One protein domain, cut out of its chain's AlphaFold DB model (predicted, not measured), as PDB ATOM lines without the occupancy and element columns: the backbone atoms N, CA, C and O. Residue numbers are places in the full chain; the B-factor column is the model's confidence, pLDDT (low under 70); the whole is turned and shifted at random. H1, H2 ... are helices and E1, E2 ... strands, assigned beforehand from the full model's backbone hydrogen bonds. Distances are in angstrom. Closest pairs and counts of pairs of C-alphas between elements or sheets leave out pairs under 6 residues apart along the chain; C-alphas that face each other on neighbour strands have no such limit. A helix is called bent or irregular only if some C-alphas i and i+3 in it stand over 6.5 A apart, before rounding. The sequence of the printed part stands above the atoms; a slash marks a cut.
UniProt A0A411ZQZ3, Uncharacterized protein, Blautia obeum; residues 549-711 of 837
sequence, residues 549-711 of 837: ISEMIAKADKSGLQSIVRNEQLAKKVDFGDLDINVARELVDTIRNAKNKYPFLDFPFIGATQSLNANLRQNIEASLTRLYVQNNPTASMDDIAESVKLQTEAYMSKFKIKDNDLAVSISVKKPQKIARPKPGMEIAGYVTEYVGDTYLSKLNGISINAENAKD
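This is residues 549 to 711 of the 837 residues of an uncharacterized protein of Blautia obeum (UniProt A0A411ZQZ3). A small four-stranded sheet stands between two groups of three helices in an elongated body. On one side H1, H2 and H3 sit in a triangle, nearly aligned; on the other, H4 stands up from the sheet, H5 folds back along it as a helical hairpin, and H6 packs on both at steep angles, while the long link of residues 667 to 684 swings out toward the far end of H4 and back to H6. The printed part has 163 residues with six named helices and four named strands, in the order H1 H2 E1 H3 E2 H4 H5 E3 H6 E4. The sheet runs E1 E2 E4 E3 and is mixed, and the class is mixed, helices and strands. The whole is only just compact, close to loose, with a radius of gyration of the C-alphas of 18.2 A and spans of 58 by 32 by 26 A.

The strands of the sheet are E1, residues 573 to 575, E2, residues 605 to 608, E4, residues 701 to 704, and E3, residues 663 to 666. E2 begins at C-alpha 605, (174.563, 147.239, 117.867). H4, residues 609 to 631, is the longest helix at 32.9 A and ends at C-alpha 631, (193.859, 129.204, 99.932). H5, residues 637 to 655, measures 26.7 A and has a kink of 25 degrees near residue 649; it is neither bent nor irregular, but only just: C-alphas 651 and 654 are 6.0 A apart. H6 spans residues 685 to 696, 15.9 A. H3, residues 581 to 597, measures 24.4 A, and H2, residues 558 to 567, 14.3 A. H1, residues 549 to 555, begins at C-alpha 549, (170.305, 157.743, 134.980).

E1 and E2 are parallel at 5 degrees, with N 608 and O 575 within hydrogen-bond range at 2.8 A. E2 and E4 are parallel at 7 degrees, with N 704 and O 607 at 2.9 A. E4 and E3 are antiparallel at 163 degrees, with N 664 and O 703 at 2.8 A. E1, H3 and E2 form a strand-helix-strand unit, two parallel neighbour strands with a helix between, and its crossover is left-handed. H4 on one face of the sheet gives two layers, helix over sheet; it lies over E1 and E2, at a height of 17.5 A over the sheet, and stands up from it, its line rising 56 degrees. H4 and H5 form a helical hairpin and touch, opposite ways at a steep tilt of 39 degrees, closest at the C-alphas of Glu 621 and Val 644, 5.9 A apart. H4, with residues 616 to 624 alone, touches H6 at a steep tilt of 48 degrees; the closest C-alphas, of Ile 620 and Gly 692, are 6.0 A apart. H5 touches H6 with residues 647 to 651 alone, the closest C-alphas being those of Gln 647 and Thr 688, 6.6 A. H2 and H3 only graze the sheet, with residues 558 to 566 and 583 to 591. H3 touches H2 with residues 581 to 588 alone, the same way at a shallow tilt of 14 degrees; the C-alphas of Lys 558 and Ile 581 are closest, 6.5 A apart. H3 touches H1 with residues 585 to 589 alone, opposite ways at a shallow tilt of 7 degrees, closest at the C-alphas of Ile 553 and Arg 585, 6.0 A. H1 and H2, a helical hairpin, only just touch, with 3 pairs of C-alphas within 8 A, the closest those of Ile 553 and Leu 561, 6.2 A. H1, H2 and H3 are each apart from H4, H5 and H6. Every O i to N i+4 pair is within hydrogen-bond range in H1, H2, H3, H4 and H6, and 13 of 15 in H5.

The two C-alphas farthest apart are those of Glu 551 and Thr 634, 58.1 A. The printed part has no cut. The link from E3 to H6, 18 residues, is long. Mean pLDDT of the printed part is 79.8; 27 residues are under 70, among them 629 to 635 and 674 to 682.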
ATOM      1  N   ILE A 549     169.756 158.212 136.271       65.00
ATOM      2  CA  ILE A 549     170.305 157.743 134.980       65.00
ATOM      3  C   ILE A 549     169.760 158.544 133.780       65.00
ATOM      4  O   ILE A 549     170.508 158.814 132.843       65.00
ATOM      5  N   SER A 550     168.500 158.998 133.804       71.94
ATOM      6  CA  SER A 550     167.962 159.853 132.729       71.94
ATOM      7  C   SER A 550     168.568 161.265 132.739       71.94
ATOM      8  O   SER A 550     168.813 161.824 131.672       71.94
ATOM      9  N   GLU A 551     168.920 161.823 133.901       72.12
ATOM     10  CA  GLU A 551     169.712 163.059 133.962       72.12
ATOM     11  C   GLU A 551     171.170 162.845 133.551       72.12
ATOM     12  O   GLU A 551     171.752 163.719 132.911       72.12
ATOM     13  N   MET A 552     171.763 161.693 133.883       74.00
ATOM     14  CA  MET A 552     173.088 161.313 133.395       74.00
ATOM     15  C   MET A 552     173.085 161.247 131.865       74.00
ATOM     16  O   MET A 552     173.980 161.814 131.249       74.00
ATOM     17  N   ILE A 553     172.063 160.647 131.243       76.19
ATOM     18  CA  ILE A 553     171.875 160.656 129.782       76.19
ATOM     19  C   ILE A 553     171.736 162.098 129.270       76.19
ATOM     20  O   ILE A 553     172.469 162.497 128.365       76.19
ATOM     21  N   ALA A 554     170.855 162.907 129.869       81.12
ATOM     22  CA  ALA A 554     170.616 164.290 129.448       81.12
ATOM     23  C   ALA A 554     171.864 165.192 129.544       81.12
ATOM     24  O   ALA A 554     172.040 166.088 128.718       81.12
ATOM     25  N   LYS A 555     172.742 164.951 130.526       78.56
ATOM     26  CA  LYS A 555     173.968 165.730 130.774       78.56
ATOM     27  C   LYS A 555     175.205 165.145 130.061       78.56
ATOM     28  O   LYS A 555     176.132 165.894 129.762       78.56
ATOM     29  N   ALA A 556     175.225 163.850 129.728       74.38
ATOM     30  CA  ALA A 556     176.372 163.165 129.118       74.38
ATOM     31  C   ALA A 556     176.732 163.654 127.704       74.38
ATOM     32  O   ALA A 556     175.869 164.067 126.925       74.38
ATOM     33  N   ASP A 557     178.016 163.534 127.357       80.25
ATOM     34  CA  ASP A 557     178.524 163.599 125.984       80.25
ATOM     35  C   ASP A 557     178.472 162.212 125.297       80.25
ATOM     36  O   ASP A 557     178.017 161.225 125.880       80.25
ATOM     37  N   LYS A 558     178.973 162.097 124.057       84.56
ATOM     38  CA  LYS A 558     178.998 160.814 123.325       84.56
ATOM     39  C   LYS A 558     179.771 159.710 124.071       84.56
ATOM     40  O   LYS A 558     179.393 158.545 123.963       84.56
ATOM     41  N   SER A 559     180.819 160.042 124.830       70.88
ATOM     42  CA  SER A 559     181.620 159.072 125.596       70.88
ATOM     43  C   SER A 559     180.901 158.630 126.878       70.88
ATOM     44  O   SER A 559     180.900 157.442 127.216       70.88
ATOM     45  N   GLY A 560     180.232 159.558 127.565       63.88
ATOM     46  CA  GLY A 560     179.345 159.274 128.691       63.88
ATOM     47  C   GLY A 560     178.179 158.377 128.273       63.88
ATOM     48  O   GLY A 560     177.970 157.335 128.885       63.88
ATOM     49  N   LEU A 561     177.506 158.693 127.162       68.81
ATOM     50  CA  LEU A 561     176.439 157.861 126.594       68.81
ATOM     51  C   LEU A 561     176.923 156.453 126.230       68.81
ATOM     52  O   LEU A 561     176.266 155.476 126.578       68.81
ATOM     53  N   GLN A 562     178.093 156.317 125.593       73.31
ATOM     54  CA  GLN A 562     178.683 154.999 125.328       73.31
ATOM     55  C   GLN A 562     178.982 154.215 126.616       73.31
ATOM     56  O   GLN A 562     178.928 152.987 126.612       73.31
ATOM     57  N   SER A 563     179.323 154.908 127.705       62.91
ATOM     58  CA  SER A 563     179.592 154.289 129.005       62.91
ATOM     59  C   SER A 563     178.293 153.833 129.676       62.91
ATOM     60  O   SER A 563     178.217 152.694 130.121       62.91
ATOM     61  N   ILE A 564     177.243 154.662 129.647       65.19
ATOM     62  CA  ILE A 564     175.895 154.311 130.121       65.19
ATOM     63  C   ILE A 564     175.369 153.085 129.362       65.19
ATOM     64  O   ILE A 564     174.971 152.112 129.989       65.19
ATOM     65  N   VAL A 565     175.464 153.064 128.027       71.00
ATOM     66  CA  VAL A 565     175.023 151.928 127.191       71.00
ATOM     67  C   VAL A 565     175.716 150.607 127.544       71.00
ATOM     68  O   VAL A 565     175.081 149.558 127.456       71.00
ATOM     69  N   ARG A 566     176.990 150.643 127.956       68.94
ATOM     70  CA  ARG A 566     177.737 149.452 128.395       68.94
ATOM     71  C   ARG A 566     177.360 149.035 129.818       68.94
ATOM     72  O   ARG A 566     177.127 147.854 130.047       68.94
ATOM     73  N   ASN A 567     177.281 149.989 130.745       61.69
ATOM     74  CA  ASN A 567     176.987 149.736 132.159       61.69
ATOM     75  C   ASN A 567     175.557 149.209 132.358       61.69
ATOM     76  O   ASN A 567     175.360 148.187 133.002       61.69
ATOM     77  N   GLU A 568     174.579 149.859 131.722       69.81
ATOM     78  CA  GLU A 568     173.159 149.475 131.702       69.81
ATOM     79  C   GLU A 568     172.882 148.291 130.742       69.81
ATOM     80  O   GLU A 568     171.731 147.941 130.488       69.81
ATOM     81  N   GLN A 569     173.931 147.702 130.146       73.31
ATOM     82  CA  GLN A 569     173.878 146.580 129.197       73.31
ATOM     83  C   GLN A 569     172.851 146.764 128.062       73.31
ATOM     84  O   GLN A 569     172.200 145.814 127.615       73.31
ATOM     85  N   LEU A 570     172.670 147.996 127.578       77.12
ATOM     86  CA  LEU A 570     171.640 148.318 126.586       77.12
ATOM     87  C   LEU A 570     171.958 147.682 125.233       77.12
ATOM     88  O   LEU A 570     171.075 147.074 124.626       77.12
ATOM     89  N   ALA A 571     173.224 147.755 124.814       78.31
ATOM     90  CA  ALA A 571     173.712 147.165 123.576       78.31
ATOM     91  C   ALA A 571     175.138 146.615 123.720       78.31
ATOM     92  O   ALA A 571     175.967 147.188 124.428       78.31
ATOM     93  N   LYS A 572     175.447 145.532 122.995       77.69
ATOM     94  CA  LYS A 572     176.777 144.881 123.029       77.69
ATOM     95  C   LYS A 572     177.854 145.717 122.330       77.69
ATOM     96  O   LYS A 572     179.026 145.659 122.697       77.69
ATOM     97  N   LYS A 573     177.460 146.532 121.348       78.38
ATOM     98  CA  LYS A 573     178.309 147.509 120.666       78.38
ATOM     99  C   LYS A 573     177.570 148.831 120.484       78.38
ATOM    100  O   LYS A 573     176.375 148.855 120.206       78.38
ATOM    101  N   VAL A 574     178.309 149.931 120.612       86.25
ATOM    102  CA  VAL A 574     177.779 151.285 120.447       86.25
ATOM    103  C   VAL A 574     178.796 152.201 119.778       86.25
ATOM    104  O   VAL A 574     179.947 152.270 120.210       86.25
ATOM    105  N   ASP A 575     178.366 152.897 118.726       84.81
ATOM    106  CA  ASP A 575     179.169 153.874 117.984       84.81
ATOM    107  C   ASP A 575     178.254 154.939 117.360       84.81
ATOM    108  O   ASP A 575     177.546 154.673 116.391       84.81
ATOM    109  N   PHE A 576     178.244 156.148 117.929       88.06
ATOM    110  CA  PHE A 576     177.353 157.231 117.500       88.06
ATOM    111  C   PHE A 576     177.848 158.012 116.272       88.06
ATOM    112  O   PHE A 576     177.116 158.885 115.810       88.06
ATOM    113  N   GLY A 577     179.061 157.754 115.761       90.69
ATOM    114  CA  GLY A 577     179.642 158.486 114.628       90.69
ATOM    115  C   GLY A 577     179.411 160.004 114.694       90.69
ATOM    116  O   GLY A 577     179.616 160.637 115.737       90.69
ATOM    117  N   ASP A 578     178.897 160.565 113.600       94.12
ATOM    118  CA  ASP A 578     178.612 161.997 113.436       94.12
ATOM    119  C   ASP A 578     177.210 162.442 113.912       94.12
ATOM    120  O   ASP A 578     176.868 163.607 113.733       94.12
ATOM    121  N   LEU A 579     176.406 161.576 114.551       90.94
ATOM    122  CA  LEU A 579     175.065 161.943 115.055       90.94
ATOM    123  C   LEU A 579     175.107 163.170 115.983       90.94
ATOM    124  O   LEU A 579     176.031 163.299 116.791       90.94
ATOM    125  N   ASP A 580     174.086 164.022 115.948       96.50
ATOM    126  CA  ASP A 580     173.867 165.061 116.959       96.50
ATOM    127  C   ASP A 580     173.817 164.424 118.364       96.50
ATOM    128  O   ASP A 580     173.289 163.322 118.562       96.50
ATOM    129  N   ILE A 581     174.381 165.106 119.364       94.88
ATOM    130  CA  ILE A 581     174.401 164.605 120.744       94.88
ATOM    131  C   ILE A 581     172.988 164.355 121.288       94.88
ATOM    132  O   ILE A 581     172.775 163.377 121.995       94.88
ATOM    133  N   ASN A 582     172.004 165.174 120.928       94.75
ATOM    134  CA  ASN A 582     170.625 165.041 121.390       94.75
ATOM    135  C   ASN A 582     169.892 163.888 120.687       94.75
ATOM    136  O   ASN A 582     169.102 163.196 121.325       94.75
ATOM    137  N   VAL A 583     170.234 163.598 119.425       93.50
ATOM    138  CA  VAL A 583     169.802 162.364 118.742       93.50
ATOM    139  C   VAL A 583     170.377 161.136 119.453       93.50
ATOM    140  O   VAL A 583     169.649 160.182 119.721       93.50
ATOM    141  N   ALA A 584     171.660 161.168 119.833       93.81
ATOM    142  CA  ALA A 584     172.277 160.091 120.604       93.81
ATOM    143  C   ALA A 584     171.656 159.933 122.010       93.81
ATOM    144  O   ALA A 584     171.474 158.805 122.466       93.81
ATOM    145  N   ARG A 585     171.278 161.031 122.683       93.19
ATOM    146  CA  ARG A 585     170.568 161.006 123.979       93.19
ATOM    147  C   ARG A 585     169.186 160.364 123.865       93.19
ATOM    148  O   ARG A 585     168.900 159.441 124.624       93.19
ATOM    149  N   GLU A 586     168.361 160.795 122.903       94.00
ATOM    150  CA  GLU A 586     167.046 160.179 122.669       94.00
ATOM    151  C   GLU A 586     167.178 158.700 122.273       94.00
ATOM    152  O   GLU A 586     166.394 157.886 122.758       94.00
ATOM    153  N   LEU A 587     168.195 158.314 121.487       94.88
ATOM    154  CA  LEU A 587     168.478 156.906 121.169       94.88
ATOM    155  C   LEU A 587     168.755 156.080 122.431       94.88
ATOM    156  O   LEU A 587     168.158 155.018 122.602       94.88
ATOM    157  N   VAL A 588     169.614 156.559 123.335       92.00
ATOM    158  CA  VAL A 588     169.956 155.821 124.561       92.00
ATOM    159  C   VAL A 588     168.769 155.709 125.520       92.00
ATOM    160  O   VAL A 588     168.486 154.601 125.977       92.00
ATOM    161  N   ASP A 589     168.045 156.798 125.805       91.06
ATOM    162  CA  ASP A 589     166.914 156.728 126.746       91.06
ATOM    163  C   ASP A 589     165.725 155.946 126.158       91.06
ATOM    164  O   ASP A 589     165.125 155.130 126.854       91.06
ATOM    165  N   THR A 590     165.440 156.070 124.855       93.19
ATOM    166  CA  THR A 590     164.361 155.293 124.209       93.19
ATOM    167  C   THR A 590     164.667 153.792 124.205       93.19
ATOM    168  O   THR A 590     163.800 152.993 124.561       93.19
ATOM    169  N   ILE A 591     165.908 153.389 123.892       92.00
ATOM    170  CA  ILE A 591     166.339 151.981 123.977       92.00
ATOM    171  C   ILE A 591     166.273 151.477 125.428       92.00
ATOM    172  O   ILE A 591     165.776 150.376 125.666       92.00
ATOM    173  N   ARG A 592     166.705 152.279 126.410       91.56
ATOM    174  CA  ARG A 592     166.604 151.953 127.843       91.56
ATOM    175  C   ARG A 592     165.157 151.732 128.281       91.56
ATOM    176  O   ARG A 592     164.845 150.693 128.859       91.56
ATOM    177  N   ASN A 593     164.257 152.649 127.941       87.94
ATOM    178  CA  ASN A 593     162.834 152.543 128.267       87.94
ATOM    179  C   ASN A 593     162.180 151.329 127.586       87.94
ATOM    180  O   ASN A 593     161.372 150.634 128.206       87.94
ATOM    181  N   ALA A 594     162.581 151.006 126.352       89.12
ATOM    182  CA  ALA A 594     162.131 149.804 125.661       89.12
ATOM    183  C   ALA A 594     162.645 148.509 126.313       89.12
ATOM    184  O   ALA A 594     161.847 147.595 126.506       89.12
ATOM    185  N   LYS A 595     163.920 148.424 126.724       86.88
ATOM    186  CA  LYS A 595     164.443 147.247 127.448       86.88
ATOM    187  C   LYS A 595     163.808 147.076 128.827       86.88
ATOM    188  O   LYS A 595     163.464 145.956 129.187       86.88
ATOM    189  N   ASN A 596     163.563 148.166 129.552       83.81
ATOM    190  CA  ASN A 596     162.847 148.134 130.834       83.81
ATOM    191  C   ASN A 596     161.425 147.554 130.689       83.81
ATOM    192  O   ASN A 596     160.928 146.888 131.596       83.81
ATOM    193  N   LYS A 597     160.774 147.784 129.541       87.06
ATOM    194  CA  LYS A 597     159.430 147.277 129.220       87.06
ATOM    195  C   LYS A 597     159.438 145.882 128.572       87.06
ATOM    196  O   LYS A 597     158.483 145.124 128.739       87.06
ATOM    197  N   TYR A 598     160.508 145.538 127.853       86.88
ATOM    198  CA  TYR A 598     160.682 144.290 127.106       86.88
ATOM    199  C   TYR A 598     162.119 143.742 127.276       86.88
ATOM    200  O   TYR A 598     162.935 143.851 126.357       86.88
ATOM    201  N   PRO A 599     162.456 143.118 128.426       84.69
ATOM    202  CA  PRO A 599     163.837 142.723 128.741       84.69
ATOM    203  C   PRO A 599     164.472 141.697 127.790       84.69
ATOM    204  O   PRO A 599     165.686 141.531 127.790       84.69
ATOM    205  N   PHE A 600     163.668 141.020 126.962       85.25
ATOM    206  CA  PHE A 600     164.134 140.073 125.943       85.25
ATOM    207  C   PHE A 600     164.715 140.739 124.679       85.25
ATOM    208  O   PHE A 600     165.231 140.034 123.813       85.25
ATOM    209  N   LEU A 601     164.634 142.070 124.540       86.06
ATOM    210  CA  LEU A 601     165.252 142.790 123.423       86.06
ATOM    211  C   LEU A 601     166.777 142.875 123.602       86.06
ATOM    212  O   LEU A 601     167.293 143.702 124.361       86.06
ATOM    213  N   ASP A 602     167.507 142.036 122.867       82.56
ATOM    214  CA  ASP A 602     168.956 142.155 122.688       82.56
ATOM    215  C   ASP A 602     169.276 143.044 121.478       82.56
ATOM    216  O   ASP A 602     168.780 142.808 120.375       82.56
ATOM    217  N   PHE A 603     170.148 144.033 121.677       82.88
ATOM    218  CA  PHE A 603     170.649 144.915 120.624       82.88
ATOM    219  C   PHE A 603     172.166 144.711 120.476       82.88
ATOM    220  O   PHE A 603     172.956 145.354 121.175       82.88
ATOM    221  N   PRO A 604     172.629 143.822 119.578       84.00
ATOM    222  CA  PRO A 604     174.056 143.674 119.307       84.00
ATOM    223  C   PRO A 604     174.762 144.977 118.890       84.00
ATOM    224  O   PRO A 604     175.917 145.174 119.266       84.00
ATOM    225  N   PHE A 605     174.078 145.893 118.194       86.06
ATOM    226  CA  PHE A 605     174.563 147.239 117.867       86.06
ATOM    227  C   PHE A 605     173.488 148.325 118.065       86.06
ATOM    228  O   PHE A 605     172.343 148.144 117.646       86.06
ATOM    229  N   ILE A 606     173.881 149.489 118.604       90.62
ATOM    230  CA  ILE A 606     173.152 150.760 118.419       90.62
ATOM    231  C   ILE A 606     174.083 151.914 118.011       90.62
ATOM    232  O   ILE A 606     175.230 151.975 118.458       90.62
ATOM    233  N   GLY A 607     173.601 152.864 117.202       90.94
ATOM    234  CA  GLY A 607     174.361 154.081 116.878       90.94
ATOM    235  C   GLY A 607     174.160 154.610 115.457       90.94
ATOM    236  O   GLY A 607     173.035 154.666 114.977       90.94
ATOM    237  N   ALA A 608     175.238 155.022 114.789       90.75
ATOM    238  CA  ALA A 608     175.201 155.556 113.426       90.75
ATOM    239  C   ALA A 608     175.223 154.447 112.359       90.75
ATOM    240  O   ALA A 608     176.053 153.534 112.422       90.75
ATOM    241  N   THR A 609     174.384 154.558 111.325       86.69
ATOM    242  CA  THR A 609     174.352 153.607 110.193       86.69
ATOM    243  C   THR A 609     175.677 153.604 109.423       86.69
ATOM    244  O   THR A 609     176.144 152.562 108.967       86.69
ATOM    245  N   GLN A 610     176.350 154.753 109.357       90.06
ATOM    246  CA  GLN A 610     177.694 154.933 108.806       90.06
ATOM    247  C   GLN A 610     178.729 154.108 109.587       90.06
ATOM    248  O   GLN A 610     179.502 153.370 108.973       90.06
ATOM    249  N   SER A 611     178.713 154.164 110.925       87.19
ATOM    250  CA  SER A 611     179.612 153.380 111.785       87.19
ATOM    251  C   SER A 611     179.325 151.874 111.705       87.19
ATOM    252  O   SER A 611     180.261 151.071 111.647       87.19
ATOM    253  N   LEU A 612     178.046 151.482 111.625       84.00
ATOM    254  CA  LEU A 612     177.625 150.095 111.391       84.00
ATOM    255  C   LEU A 612     178.192 149.579 110.061       84.00
ATOM    256  O   LEU A 612     178.908 148.576 110.037       84.00
ATOM    257  N   ASN A 613     177.944 150.303 108.966       85.62
ATOM    258  CA  ASN A 613     178.400 149.949 107.623       85.62
ATOM    259  C   ASN A 613     179.930 149.910 107.505       85.62
ATOM    260  O   ASN A 613     180.473 149.000 106.875       85.62
ATOM    261  N   ALA A 614     180.634 150.862 108.123       83.88
ATOM    262  CA  ALA A 614     182.093 150.875 108.161       83.88
ATOM    263  C   ALA A 614     182.644 149.638 108.885       83.88
ATOM    264  O   ALA A 614     183.568 148.992 108.386       83.88
ATOM    265  N   ASN A 615     182.053 149.254 110.023       79.94
ATOM    266  CA  ASN A 615     182.509 148.077 110.751       79.94
ATOM    267  C   ASN A 615     182.144 146.760 110.050       79.94
ATOM    268  O   ASN A 615     182.960 145.840 110.033       79.94
ATOM    269  N   LEU A 616     180.961 146.670 109.435       80.81
ATOM    270  CA  LEU A 616     180.560 145.521 108.623       80.81
ATOM    271  C   LEU A 616     181.540 145.306 107.460       80.81
ATOM    272  O   LEU A 616     182.072 144.205 107.315       80.81
ATOM    273  N   ARG A 617     181.864 146.372 106.712       86.12
ATOM    274  CA  ARG A 617     182.871 146.356 105.639       86.12
ATOM    275  C   ARG A 617     184.225 145.842 106.134       86.12
ATOM    276  O   ARG A 617     184.727 144.866 105.586       86.12
ATOM    277  N   GLN A 618     184.776 146.439 107.194       77.81
ATOM    278  CA  GLN A 618     186.080 146.054 107.758       77.81
ATOM    279  C   GLN A 618     186.132 144.575 108.173       77.81
ATOM    280  O   GLN A 618     187.117 143.885 107.909       77.81
ATOM    281  N   ASN A 619     185.067 144.070 108.804       75.44
ATOM    282  CA  ASN A 619     184.982 142.672 109.230       75.44
ATOM    283  C   ASN A 619     184.949 141.699 108.037       75.44
ATOM    284  O   ASN A 619     185.573 140.633 108.096       75.44
ATOM    285  N   ILE A 620     184.243 142.057 106.958       77.25
ATOM    286  CA  ILE A 620     184.189 141.271 105.718       77.25
ATOM    287  C   ILE A 620     185.552 141.306 105.015       77.25
ATOM    288  O   ILE A 620     186.104 140.241 104.741       77.25
ATOM    289  N   GLU A 621     186.140 142.490 104.815       80.19
ATOM    290  CA  GLU A 621     187.447 142.672 104.166       80.19
ATOM    291  C   GLU A 621     188.543 141.867 104.880       80.19
ATOM    292  O   GLU A 621     189.239 141.063 104.253       80.19
ATOM    293  N   ALA A 622     188.643 141.974 106.208       71.06
ATOM    294  CA  ALA A 622     189.608 141.207 106.996       71.06
ATOM    295  C   ALA A 622     189.387 139.682 106.911       71.06
ATOM    296  O   ALA A 622     190.349 138.910 106.927       71.06
ATOM    297  N   SER A 623     188.133 139.231 106.807       70.94
ATOM    298  CA  SER A 623     187.796 137.801 106.775       70.94
ATOM    299  C   SER A 623     188.027 137.169 105.405       70.94
ATOM    300  O   SER A 623     188.599 136.081 105.329       70.94
ATOM    301  N   LEU A 624     187.639 137.859 104.328       75.38
ATOM    302  CA  LEU A 624     187.918 137.428 102.961       75.38
ATOM    303  C   LEU A 624     189.427 137.444 102.693       75.38
ATOM    304  O   LEU A 624     189.939 136.457 102.182       75.38
ATOM    305  N   THR A 625     190.162 138.469 103.148       74.50
ATOM    306  CA  THR A 625     191.633 138.524 103.015       74.50
ATOM    307  C   THR A 625     192.298 137.284 103.610       74.50
ATOM    308  O   THR A 625     193.064 136.610 102.927       74.50
ATOM    309  N   ARG A 626     191.969 136.918 104.859       70.56
ATOM    310  CA  ARG A 626     192.526 135.718 105.514       70.56
ATOM    311  C   ARG A 626     192.198 134.439 104.746       70.56
ATOM    312  O   ARG A 626     193.069 133.593 104.569       70.56
ATOM    313  N   LEU A 627     190.955 134.305 104.286       68.44
ATOM    314  CA  LEU A 627     190.482 133.138 103.545       68.44
ATOM    315  C   LEU A 627     191.151 133.033 102.158       68.44
ATOM    316  O   LEU A 627     191.469 131.930 101.717       68.44
ATOM    317  N   TYR A 628     191.425 134.166 101.504       70.38
ATOM    318  CA  TYR A 628     192.059 134.229 100.185       70.38
ATOM    319  C   TYR A 628     193.559 133.930 100.293       70.38
ATOM    320  O   TYR A 628     194.037 133.059  99.570       70.38
ATOM    321  N   VAL A 629     194.268 134.550 101.249       69.56
ATOM    322  CA  VAL A 629     195.686 134.262 101.556       69.56
ATOM    323  C   VAL A 629     195.883 132.789 101.925       69.56
ATOM    324  O   VAL A 629     196.806 132.149 101.429       69.56
ATOM    325  N   GLN A 630     195.001 132.214 102.756       64.56
ATOM    326  CA  GLN A 630     195.134 130.821 103.197       64.56
ATOM    327  C   GLN A 630     194.961 129.805 102.053       64.56
ATOM    328  O   GLN A 630     195.576 128.740 102.093       64.56
ATOM    329  N   ASN A 631     194.121 130.106 101.057       63.88
ATOM    330  CA  ASN A 631     193.859 129.204  99.932       63.88
ATOM    331  C   ASN A 631     194.713 129.516  98.682       63.88
ATOM    332  O   ASN A 631     194.869 128.632  97.842       63.88
ATOM    333  N   ASN A 632     195.298 130.717  98.573       65.31
ATOM    334  CA  ASN A 632     196.118 131.169  97.439       65.31
ATOM    335  C   ASN A 632     197.463 131.787  97.907       65.31
ATOM    336  O   ASN A 632     197.736 132.953  97.620       65.31
ATOM    337  N   PRO A 633     198.336 131.033  98.610       64.44
ATOM    338  CA  PRO A 633     199.530 131.566  99.287       64.44
ATOM    339  C   PRO A 633     200.656 132.065  98.357       64.44
ATOM    340  O   PRO A 633     201.712 132.465  98.840       64.44
ATOM    341  N   THR A 634     200.464 132.016  97.036       66.06
ATOM    342  CA  THR A 634     201.422 132.473  96.012       66.06
ATOM    343  C   THR A 634     200.901 133.638  95.159       66.06
ATOM    344  O   THR A 634     201.566 134.013  94.197       66.06
ATOM    345  N   ALA A 635     199.711 134.177  95.449       66.81
ATOM    346  CA  ALA A 635     199.175 135.368  94.780       66.81
ATOM    347  C   ALA A 635     199.766 136.659  95.382       66.81
ATOM    348  O   ALA A 635     200.231 136.644  96.525       66.81
ATOM    349  N   SER A 636     199.738 137.783  94.648       77.50
ATOM    350  CA  SER A 636     200.151 139.063  95.234       77.50
ATOM    351  C   SER A 636     199.148 139.518  96.293       77.50
ATOM    352  O   SER A 636     197.938 139.320  96.157       77.50
ATOM    353  N   MET A 637     199.639 140.201  97.328       71.50
ATOM    354  CA  MET A 637     198.767 140.870  98.295       71.50
ATOM    355  C   MET A 637     197.913 141.963  97.640       71.50
ATOM    356  O   MET A 637     196.798 142.195  98.101       71.50
ATOM    357  N   ASP A 638     198.391 142.576  96.553       73.38
ATOM    358  CA  ASP A 638     197.635 143.576  95.788       73.38
ATOM    359  C   ASP A 638     196.448 142.934  95.044       73.38
ATOM    360  O   ASP A 638     195.314 143.399  95.184       73.38
ATOM    361  N   ASP A 639     196.674 141.808  94.349       74.69
ATOM    362  CA  ASP A 639     195.628 141.036  93.650       74.69
ATOM    363  C   ASP A 639     194.541 140.559  94.632       74.69
ATOM    364  O   ASP A 639     193.337 140.598  94.345       74.69
ATOM    365  N   ILE A 640     194.968 140.116  95.822       73.62
ATOM    366  CA  ILE A 640     194.078 139.714  96.915       73.62
ATOM    367  C   ILE A 640     193.283 140.923  97.418       73.62
ATOM    368  O   ILE A 640     192.065 140.821  97.556       73.62
ATOM    369  N   ALA A 641     193.931 142.064  97.666       75.50
ATOM    370  CA  ALA A 641     193.276 143.267  98.173       75.50
ATOM    371  C   ALA A 641     192.228 143.825  97.193       75.50
ATOM    372  O   ALA A 641     191.124 144.175  97.617       75.50
ATOM    373  N   GLU A 642     192.520 143.857  95.889       82.19
ATOM    374  CA  GLU A 642     191.546 144.258  94.865       82.19
ATOM    375  C   GLU A 642     190.357 143.285  94.806       82.19
ATOM    376  O   GLU A 642     189.199 143.712  94.860       82.19
ATOM    377  N   SER A 643     190.628 141.975  94.801       80.75
ATOM    378  CA  SER A 643     189.593 140.931  94.787       80.75
ATOM    379  C   SER A 643     188.668 141.006  96.009       80.75
ATOM    380  O   SER A 643     187.443 140.947  95.878       80.75
ATOM    381  N   VAL A 644     189.240 141.181  97.205       82.31
ATOM    382  CA  VAL A 644     188.512 141.339  98.474       82.31
ATOM    383  C   VAL A 644     187.655 142.605  98.474       82.31
ATOM    384  O   VAL A 644     186.499 142.568  98.906       82.31
ATOM    385  N   LYS A 645     188.196 143.722  97.978       87.44
ATOM    386  CA  LYS A 645     187.493 145.008  97.898       87.44
ATOM    387  C   LYS A 645     186.292 144.936  96.956       87.44
ATOM    388  O   LYS A 645     185.212 145.399  97.318       87.44
ATOM    389  N   LEU A 646     186.452 144.318  95.782       88.88
ATOM    390  CA  LEU A 646     185.376 144.131  94.803       88.88
ATOM    391  C   LEU A 646     184.242 143.269  95.377       88.88
ATOM    392  O   LEU A 646     183.071 143.638  95.285       88.88
ATOM    393  N   GLN A 647     184.586 142.156  96.027       85.06
ATOM    394  CA  GLN A 647     183.616 141.257  96.661       85.06
ATOM    395  C   GLN A 647     182.906 141.920  97.847       85.06
ATOM    396  O   GLN A 647     181.686 141.811  97.982       85.06
ATOM    397  N   THR A 648     183.634 142.681  98.668       86.81
ATOM    398  CA  THR A 648     183.014 143.416  99.775       86.81
ATOM    399  C   THR A 648     182.095 144.521  99.265       86.81
ATOM    400  O   THR A 648     180.992 144.657  99.781       86.81
ATOM    401  N   GLU A 649     182.467 145.269  98.222       91.12
ATOM    402  CA  GLU A 649     181.577 146.274  97.621       91.12
ATOM    403  C   GLU A 649     180.308 145.641  97.026       91.12
ATOM    404  O   GLU A 649     179.218 146.195  97.178       91.12
ATOM    405  N   ALA A 650     180.414 144.450  96.425       87.44
ATOM    406  CA  ALA A 650     179.257 143.702  95.938       87.44
ATOM    407  C   ALA A 650     178.274 143.347  97.070       87.44
ATOM    408  O   ALA A 650     177.068 143.530  96.899       87.44
ATOM    409  N   TYR A 651     178.757 142.924  98.244       86.19
ATOM    410  CA  TYR A 651     177.895 142.685  99.410       86.19
ATOM    411  C   TYR A 651     177.381 143.990 100.043       86.19
ATOM    412  O   TYR A 651     176.180 144.137 100.275       86.19
ATOM    413  N   MET A 652     178.263 144.970 100.265       87.25
ATOM    414  CA  MET A 652     177.930 146.271 100.861       87.25
ATOM    415  C   MET A 652     176.975 147.104  99.994       87.25
ATOM    416  O   MET A 652     176.324 148.010 100.512       87.25
ATOM    417  N   SER A 653     176.809 146.768  98.709       88.00
ATOM    418  CA  SER A 653     175.770 147.340  97.843       88.00
ATOM    419  C   SER A 653     174.351 147.201  98.417       88.00
ATOM    420  O   SER A 653     173.531 148.095  98.210       88.00
ATOM    421  N   LYS A 654     174.088 146.145  99.206       83.81
ATOM    422  CA  LYS A 654     172.828 145.922  99.938       83.81
ATOM    423  C   LYS A 654     172.552 146.982 101.019       83.81
ATOM    424  O   LYS A 654     171.398 147.168 101.387       83.81
ATOM    425  N   PHE A 655     173.591 147.662 101.513       83.56
ATOM    426  CA  PHE A 655     173.556 148.583 102.660       83.56
ATOM    427  C   PHE A 655     173.835 150.040 102.263       83.56
ATOM    428  O   PHE A 655     174.217 150.861 103.101       83.56
ATOM    429  N   LYS A 656     173.665 150.378 100.978       83.69
ATOM    430  CA  LYS A 656     173.776 151.759 100.493       83.69
ATOM    431  C   LYS A 656     172.620 152.597 101.036       83.69
ATOM    432  O   LYS A 656     171.488 152.461 100.583       83.69
ATOM    433  N   ILE A 657     172.961 153.445 102.002       78.69
ATOM    434  CA  ILE A 657     172.100 154.473 102.588       78.69
ATOM    435  C   ILE A 657     171.658 155.423 101.467       78.69
ATOM    436  O   ILE A 657     172.502 155.899 100.704       78.69
ATOM    437  N   LYS A 658     170.357 155.689 101.363       74.31
ATOM    438  CA  LYS A 658     169.798 156.748 100.514       74.31
ATOM    439  C   LYS A 658     169.614 158.026 101.326       74.31
ATOM    440  O   LYS A 658     169.365 157.969 102.525       74.31
ATOM    441  N   ASP A 659     169.553 159.150 100.625       64.25
ATOM    442  CA  ASP A 659     169.330 160.504 101.157       64.25
ATOM    443  C   ASP A 659     168.073 160.656 102.049       64.25
ATOM    444  O   ASP A 659     167.953 161.628 102.789       64.25
ATOM    445  N   ASN A 660     167.139 159.697 101.980       68.81
ATOM    446  CA  ASN A 660     165.853 159.686 102.686       68.81
ATOM    447  C   ASN A 660     165.732 158.568 103.748       68.81
ATOM    448  O   ASN A 660     164.711 158.482 104.429       68.81
ATOM    449  N   ASP A 661     166.733 157.692 103.886       75.38
ATOM    450  CA  ASP A 661     166.711 156.610 104.875       75.38
ATOM    451  C   ASP A 661     167.110 157.189 106.250       75.38
ATOM    452  O   ASP A 661     168.297 157.250 106.563       75.38
ATOM    453  N   LEU A 662     166.156 157.669 107.063       82.06
ATOM    454  CA  LEU A 662     166.469 158.351 108.339       82.06
ATOM    455  C   LEU A 662     167.025 157.411 109.428       82.06
ATOM    456  O   LEU A 662     167.894 157.810 110.206       82.06
ATOM    457  N   ALA A 663     166.547 156.170 109.484       82.88
ATOM    458  CA  ALA A 663     167.034 155.126 110.381       82.88
ATOM    459  C   ALA A 663     166.863 153.730 109.744       82.88
ATOM    460  O   ALA A 663     166.327 153.604 108.637       82.88
ATOM    461  N   VAL A 664     167.435 152.710 110.395       79.75
ATOM    462  CA  VAL A 664     167.449 151.308 109.950       79.75
ATOM    463  C   VAL A 664     167.480 150.350 111.148       79.75
ATOM    464  O   VAL A 664     168.440 150.358 111.928       79.75
ATOM    465  N   SER A 665     166.501 149.449 111.226       83.19
ATOM    466  CA  SER A 665     166.506 148.252 112.076       83.19
ATOM    467  C   SER A 665     167.016 147.022 111.311       83.19
ATOM    468  O   SER A 665     166.576 146.728 110.198       83.19
ATOM    469  N   ILE A 666     167.964 146.283 111.896       79.88
ATOM    470  CA  ILE A 666     168.606 145.106 111.290       79.88
ATOM    471  C   ILE A 666     168.330 143.864 112.143       79.88
ATOM    472  O   ILE A 666     168.714 143.806 113.312       79.88
ATOM    473  N   SER A 667     167.708 142.851 111.532       78.19
ATOM    474  CA  SER A 667     167.291 141.604 112.198       78.19
ATOM    475  C   SER A 667     167.604 140.375 111.340       78.19
ATOM    476  O   SER A 667     166.715 139.687 110.835       78.19
ATOM    477  N   VAL A 668     168.893 140.103 111.125       76.75
ATOM    478  CA  VAL A 668     169.357 138.992 110.283       76.75
ATOM    479  C   VAL A 668     169.660 137.754 111.121       76.75
ATOM    480  O   VAL A 668     170.418 137.790 112.094       76.75
ATOM    481  N   LYS A 669     169.068 136.622 110.725       77.69
ATOM    482  CA  LYS A 669     169.342 135.308 111.321       77.69
ATOM    483  C   LYS A 669     170.751 134.859 110.948       77.69
ATOM    484  O   LYS A 669     171.140 134.922 109.787       77.69
ATOM    485  N   LYS A 670     171.498 134.362 111.936       77.44
ATOM    486  CA  LYS A 670     172.836 133.791 111.737       77.44
ATOM    487  C   LYS A 670     172.781 132.690 110.662       77.44
ATOM    488  O   LYS A 670     172.007 131.745 110.837       77.44
ATOM    489  N   PRO A 671     173.564 132.783 109.572       73.62
ATOM    490  CA  PRO A 671     173.468 131.838 108.467       73.62
ATOM    491  C   PRO A 671     173.932 130.435 108.883       73.62
ATOM    492  O   PRO A 671     174.760 130.263 109.785       73.62
ATOM    493  N   GLN A 672     173.405 129.411 108.208       78.00
ATOM    494  CA  GLN A 672     173.843 128.030 108.419       78.00
ATOM    495  C   GLN A 672     175.298 127.861 107.958       78.00
ATOM    496  O   GLN A 672     175.690 128.393 106.922       78.00
ATOM    497  N   LYS A 673     176.102 127.110 108.724       75.00
ATOM    498  CA  LYS A 673     177.521 126.873 108.407       75.00
ATOM    499  C   LYS A 673     177.667 126.182 107.048       75.00
ATOM    500  O   LYS A 673     177.301 125.016 106.913       75.00
ATOM    501  N   ILE A 674     178.273 126.868 106.085       69.12
ATOM    502  CA  ILE A 674     178.717 126.254 104.827       69.12
ATOM    503  C   ILE A 674     179.982 125.407 105.043       69.12
ATOM    504  O   ILE A 674     180.747 125.624 105.987       69.12
ATOM    505  N   ALA A 675     180.227 124.452 104.146       66.88
ATOM    506  CA  ALA A 675     181.524 123.782 104.063       66.88
ATOM    507  C   ALA A 675     182.619 124.778 103.633       66.88
ATOM    508  O   ALA A 675     182.344 125.726 102.896       66.88
ATOM    509  N   ARG A 676     183.871 124.557 104.062       63.12
ATOM    510  CA  ARG A 676     185.011 125.393 103.643       63.12
ATOM    511  C   ARG A 676     185.143 125.355 102.107       63.12
ATOM    512  O   ARG A 676     185.175 124.251 101.557       63.12
ATOM    513  N   PRO A 677     185.252 126.508 101.414       62.59
ATOM    514  CA  PRO A 677     185.455 126.527  99.969       62.59
ATOM    515  C   PRO A 677     186.771 125.838  99.587       62.59
ATOM    516  O   PRO A 677     187.775 125.922 100.303       62.59
ATOM    517  N   LYS A 678     186.744 125.138  98.449       68.94
ATOM    518  CA  LYS A 678     187.934 124.558  97.814       68.94
ATOM    519  C   LYS A 678     188.749 125.669  97.135       68.94
ATOM    520  O   LYS A 678     188.099 126.550  96.576       68.94
ATOM    521  N   PRO A 679     190.094 125.557  97.076       65.31
ATOM    522  CA  PRO A 679     190.958 126.444  96.291       65.31
ATOM    523  C   PRO A 679     190.370 126.790  94.916       65.31
ATOM    524  O   PRO A 679     190.033 125.890  94.142       65.31
ATOM    525  N   GLY A 680     190.220 128.085  94.639       67.81
ATOM    526  CA  GLY A 680     189.594 128.632  93.435       67.81
ATOM    527  C   GLY A 680     188.093 128.934  93.563       67.81
ATOM    528  O   GLY A 680     187.502 129.453  92.619       67.81
ATOM    529  N   MET A 681     187.453 128.632  94.700       69.44
ATOM    530  CA  MET A 681     186.028 128.922  94.955       69.44
ATOM    531  C   MET A 681     185.801 130.013  96.013       69.44
ATOM    532  O   MET A 681     184.662 130.256  96.407       69.44
ATOM    533  N   GLU A 682     186.856 130.684  96.479       68.31
ATOM    534  CA  GLU A 682     186.798 131.698  97.545       68.31
ATOM    535  C   GLU A 682     186.060 132.974  97.114       68.31
ATOM    536  O   GLU A 682     185.402 133.626  97.923       68.31
ATOM    537  N   ILE A 683     186.160 133.309  95.825       70.12
ATOM    538  CA  ILE A 683     185.533 134.470  95.173       70.12
ATOM    539  C   ILE A 683     184.073 134.221  94.755       70.12
ATOM    540  O   ILE A 683     183.461 135.046  94.075       70.12
ATOM    541  N   ALA A 684     183.498 133.067  95.102       73.94
ATOM    542  CA  ALA A 684     182.116 132.759  94.766       73.94
ATOM    543  C   ALA A 684     181.154 133.527  95.687       73.94
ATOM    544  O   ALA A 684     181.288 133.479  96.908       73.94
ATOM    545  N   GLY A 685     180.137 134.177  95.112       75.50
ATOM    546  CA  GLY A 685     179.250 135.094  95.846       75.50
ATOM    547  C   GLY A 685     178.572 134.503  97.091       75.50
ATOM    548  O   GLY A 685     178.348 135.233  98.048       75.50
ATOM    549  N   TYR A 686     178.326 133.186  97.137       78.06
ATOM    550  CA  TYR A 686     177.771 132.515  98.323       78.06
ATOM    551  C   TYR A 686     178.734 132.503  99.527       78.06
ATOM    552  O   TYR A 686     178.284 132.453 100.670       78.06
ATOM    553  N   VAL A 687     180.053 132.558  99.295       76.31
ATOM    554  CA  VAL A 687     181.073 132.680 100.351       76.31
ATOM    555  C   VAL A 687     181.053 134.102 100.903       76.31
ATOM    556  O   VAL A 687     180.966 134.287 102.115       76.31
ATOM    557  N   THR A 688     181.063 135.098 100.016       78.56
ATOM    558  CA  THR A 688     180.946 136.525 100.348       78.56
ATOM    559  C   THR A 688     179.657 136.816 101.125       78.56
ATOM    560  O   THR A 688     179.692 137.499 102.145       78.56
ATOM    561  N   GLU A 689     178.532 136.240 100.696       78.06
ATOM    562  CA  GLU A 689     177.228 136.361 101.352       78.06
ATOM    563  C   GLU A 689     177.195 135.672 102.723       78.06
ATOM    564  O   GLU A 689     176.826 136.311 103.705       78.06
ATOM    565  N   TYR A 690     177.689 134.432 102.838       79.81
ATOM    566  CA  TYR A 690     177.814 133.750 104.131       79.81
ATOM    567  C   TYR A 690     178.703 134.518 105.122       79.81
ATOM    568  O   TYR A 690     178.360 134.625 106.301       79.81
ATOM    569  N   VAL A 691     179.840 135.061 104.667       76.81
ATOM    570  CA  VAL A 691     180.739 135.876 105.502       76.81
ATOM    571  C   VAL A 691     180.034 137.159 105.940       76.81
ATOM    572  O   VAL A 691     180.021 137.453 107.135       76.81
ATOM    573  N   GLY A 692     179.404 137.882 105.011       74.56
ATOM    574  CA  GLY A 692     178.657 139.103 105.304       74.56
ATOM    575  C   GLY A 692     177.535 138.876 106.314       74.56
ATOM    576  O   GLY A 692     177.539 139.499 107.375       74.56
ATOM    577  N   ASP A 693     176.652 137.909 106.065       77.38
ATOM    578  CA  ASP A 693     175.513 137.600 106.939       77.38
ATOM    579  C   ASP A 693     175.974 137.085 108.325       77.38
ATOM    580  O   ASP A 693     175.323 137.328 109.346       77.38
ATOM    581  N   THR A 694     177.147 136.438 108.403       77.50
ATOM    582  CA  THR A 694     177.788 136.017 109.668       77.50
ATOM    583  C   THR A 694     178.279 137.194 110.521       77.50
ATOM    584  O   THR A 694     178.337 137.066 111.747       77.50
ATOM    585  N   TYR A 695     178.638 138.331 109.918       78.25
ATOM    586  CA  TYR A 695     178.984 139.552 110.659       78.25
ATOM    587  C   TYR A 695     177.782 140.463 110.883       78.25
ATOM    588  O   TYR A 695     177.644 141.013 111.972       78.25
ATOM    589  N   LEU A 696     176.878 140.555 109.912       76.94
ATOM    590  CA  LEU A 696     175.637 141.314 110.015       76.94
ATOM    591  C   LEU A 696     174.752 140.810 111.161       76.94
ATOM    592  O   LEU A 696     174.288 141.606 111.965       76.94
ATOM    593  N   SER A 697     174.626 139.489 111.329       77.38
ATOM    594  CA  SER A 697     173.908 138.887 112.467       77.38
ATOM    595  C   SER A 697     174.556 139.136 113.844       77.38
ATOM    596  O   SER A 697     173.922 138.883 114.866       77.38
ATOM    597  N   LYS A 698     175.790 139.667 113.899       79.31
ATOM    598  CA  LYS A 698     176.440 140.189 115.123       79.31
ATOM    599  C   LYS A 698     176.283 141.709 115.290       79.31
ATOM    600  O   LYS A 698     176.730 142.253 116.294       79.31
ATOM    601  N   LEU A 699     175.702 142.385 114.300       79.69
ATOM    602  CA  LEU A 699     175.442 143.826 114.243       79.69
ATOM    603  C   LEU A 699     173.937 144.119 114.070       79.69
ATOM    604  O   LEU A 699     173.565 145.218 113.669       79.69
ATOM    605  N   ASN A 700     173.077 143.139 114.381       79.56
ATOM    606  CA  ASN A 700     171.636 143.348 114.525       79.56
ATOM    607  C   ASN A 700     171.355 144.434 115.579       79.56
ATOM    608  O   ASN A 700     172.142 144.636 116.505       79.56
ATOM    609  N   GLY A 701     170.212 145.100 115.461       87.12
ATOM    610  CA  GLY A 701     169.836 146.235 116.297       87.12
ATOM    611  C   GLY A 701     169.459 147.445 115.451       87.12
ATOM    612  O   GLY A 701     168.891 147.284 114.372       87.12
ATOM    613  N   ILE A 702     169.720 148.654 115.951       89.38
ATOM    614  CA  ILE A 702     169.107 149.890 115.436       89.38
ATOM    615  C   ILE A 702     170.166 150.950 115.164       89.38
ATOM    616  O   ILE A 702     170.978 151.272 116.029       89.38
ATOM    617  N   SER A 703     170.135 151.537 113.969       91.06
ATOM    618  CA  SER A 703     171.050 152.610 113.595       91.06
ATOM    619  C   SER A 703     170.335 153.793 112.946       91.06
ATOM    620  O   SER A 703     169.432 153.600 112.140       91.06
ATOM    621  N   ILE A 704     170.745 155.009 113.301       90.31
ATOM    622  CA  ILE A 704     170.240 156.262 112.731       90.31
ATOM    623  C   ILE A 704     171.236 156.736 111.669       90.31
ATOM    624  O   ILE A 704     172.453 156.671 111.874       90.31
ATOM    625  N   ASN A 705     170.739 157.218 110.532       91.88
ATOM    626  CA  ASN A 705     171.579 157.756 109.471       91.88
ATOM    627  C   ASN A 705     172.183 159.092 109.918       91.88
ATOM    628  O   ASN A 705     171.477 160.083 110.099       91.88
ATOM    629  N   ALA A 706     173.505 159.115 110.075       90.88
ATOM    630  CA  ALA A 706     174.207 160.265 110.607       90.88
ATOM    631  C   ALA A 706     174.112 161.503 109.711       90.88
ATOM    632  O   ALA A 706     174.061 162.582 110.275       90.88
ATOM    633  N   GLU A 707     174.040 161.396 108.376       90.06
ATOM    634  CA  GLU A 707     173.976 162.578 107.491       90.06
ATOM    635  C   GLU A 707     172.710 163.413 107.727       90.06
ATOM    636  O   GLU A 707     172.799 164.619 107.943       90.06
ATOM    637  N   ASN A 708     171.540 162.769 107.778       87.12
ATOM    638  CA  ASN A 708     170.263 163.433 108.064       87.12
ATOM    639  C   ASN A 708     170.113 163.840 109.543       87.12
ATOM    640  O   ASN A 708     169.198 164.580 109.891       87.12
ATOM    641  N   ALA A 709     170.999 163.354 110.417       92.31
ATOM    642  CA  ALA A 709     170.926 163.521 111.865       92.31
ATOM    643  C   ALA A 709     172.169 164.209 112.474       92.31
ATOM    644  O   ALA A 709     172.409 164.062 113.672       92.31
ATOM    645  N   LYS A 710     172.947 164.969 111.680       92.56
ATOM    646  CA  LYS A 710     174.060 165.817 112.179       92.56
ATOM    647  C   LYS A 710     173.580 167.041 112.960       92.56
ATOM    648  O   LYS A 710     174.334 167.570 113.770       92.56
ATOM    649  N   ASP A 711     172.346 167.472 112.708       93.50
ATOM    650  CA  ASP A 711     171.671 168.575 113.391       93.50
ATOM    651  C   ASP A 711     170.270 168.126 113.828       93.50
ATOM    652  O   ASP A 711     169.427 167.738 113.011       93.50
TER     653      ASP A 711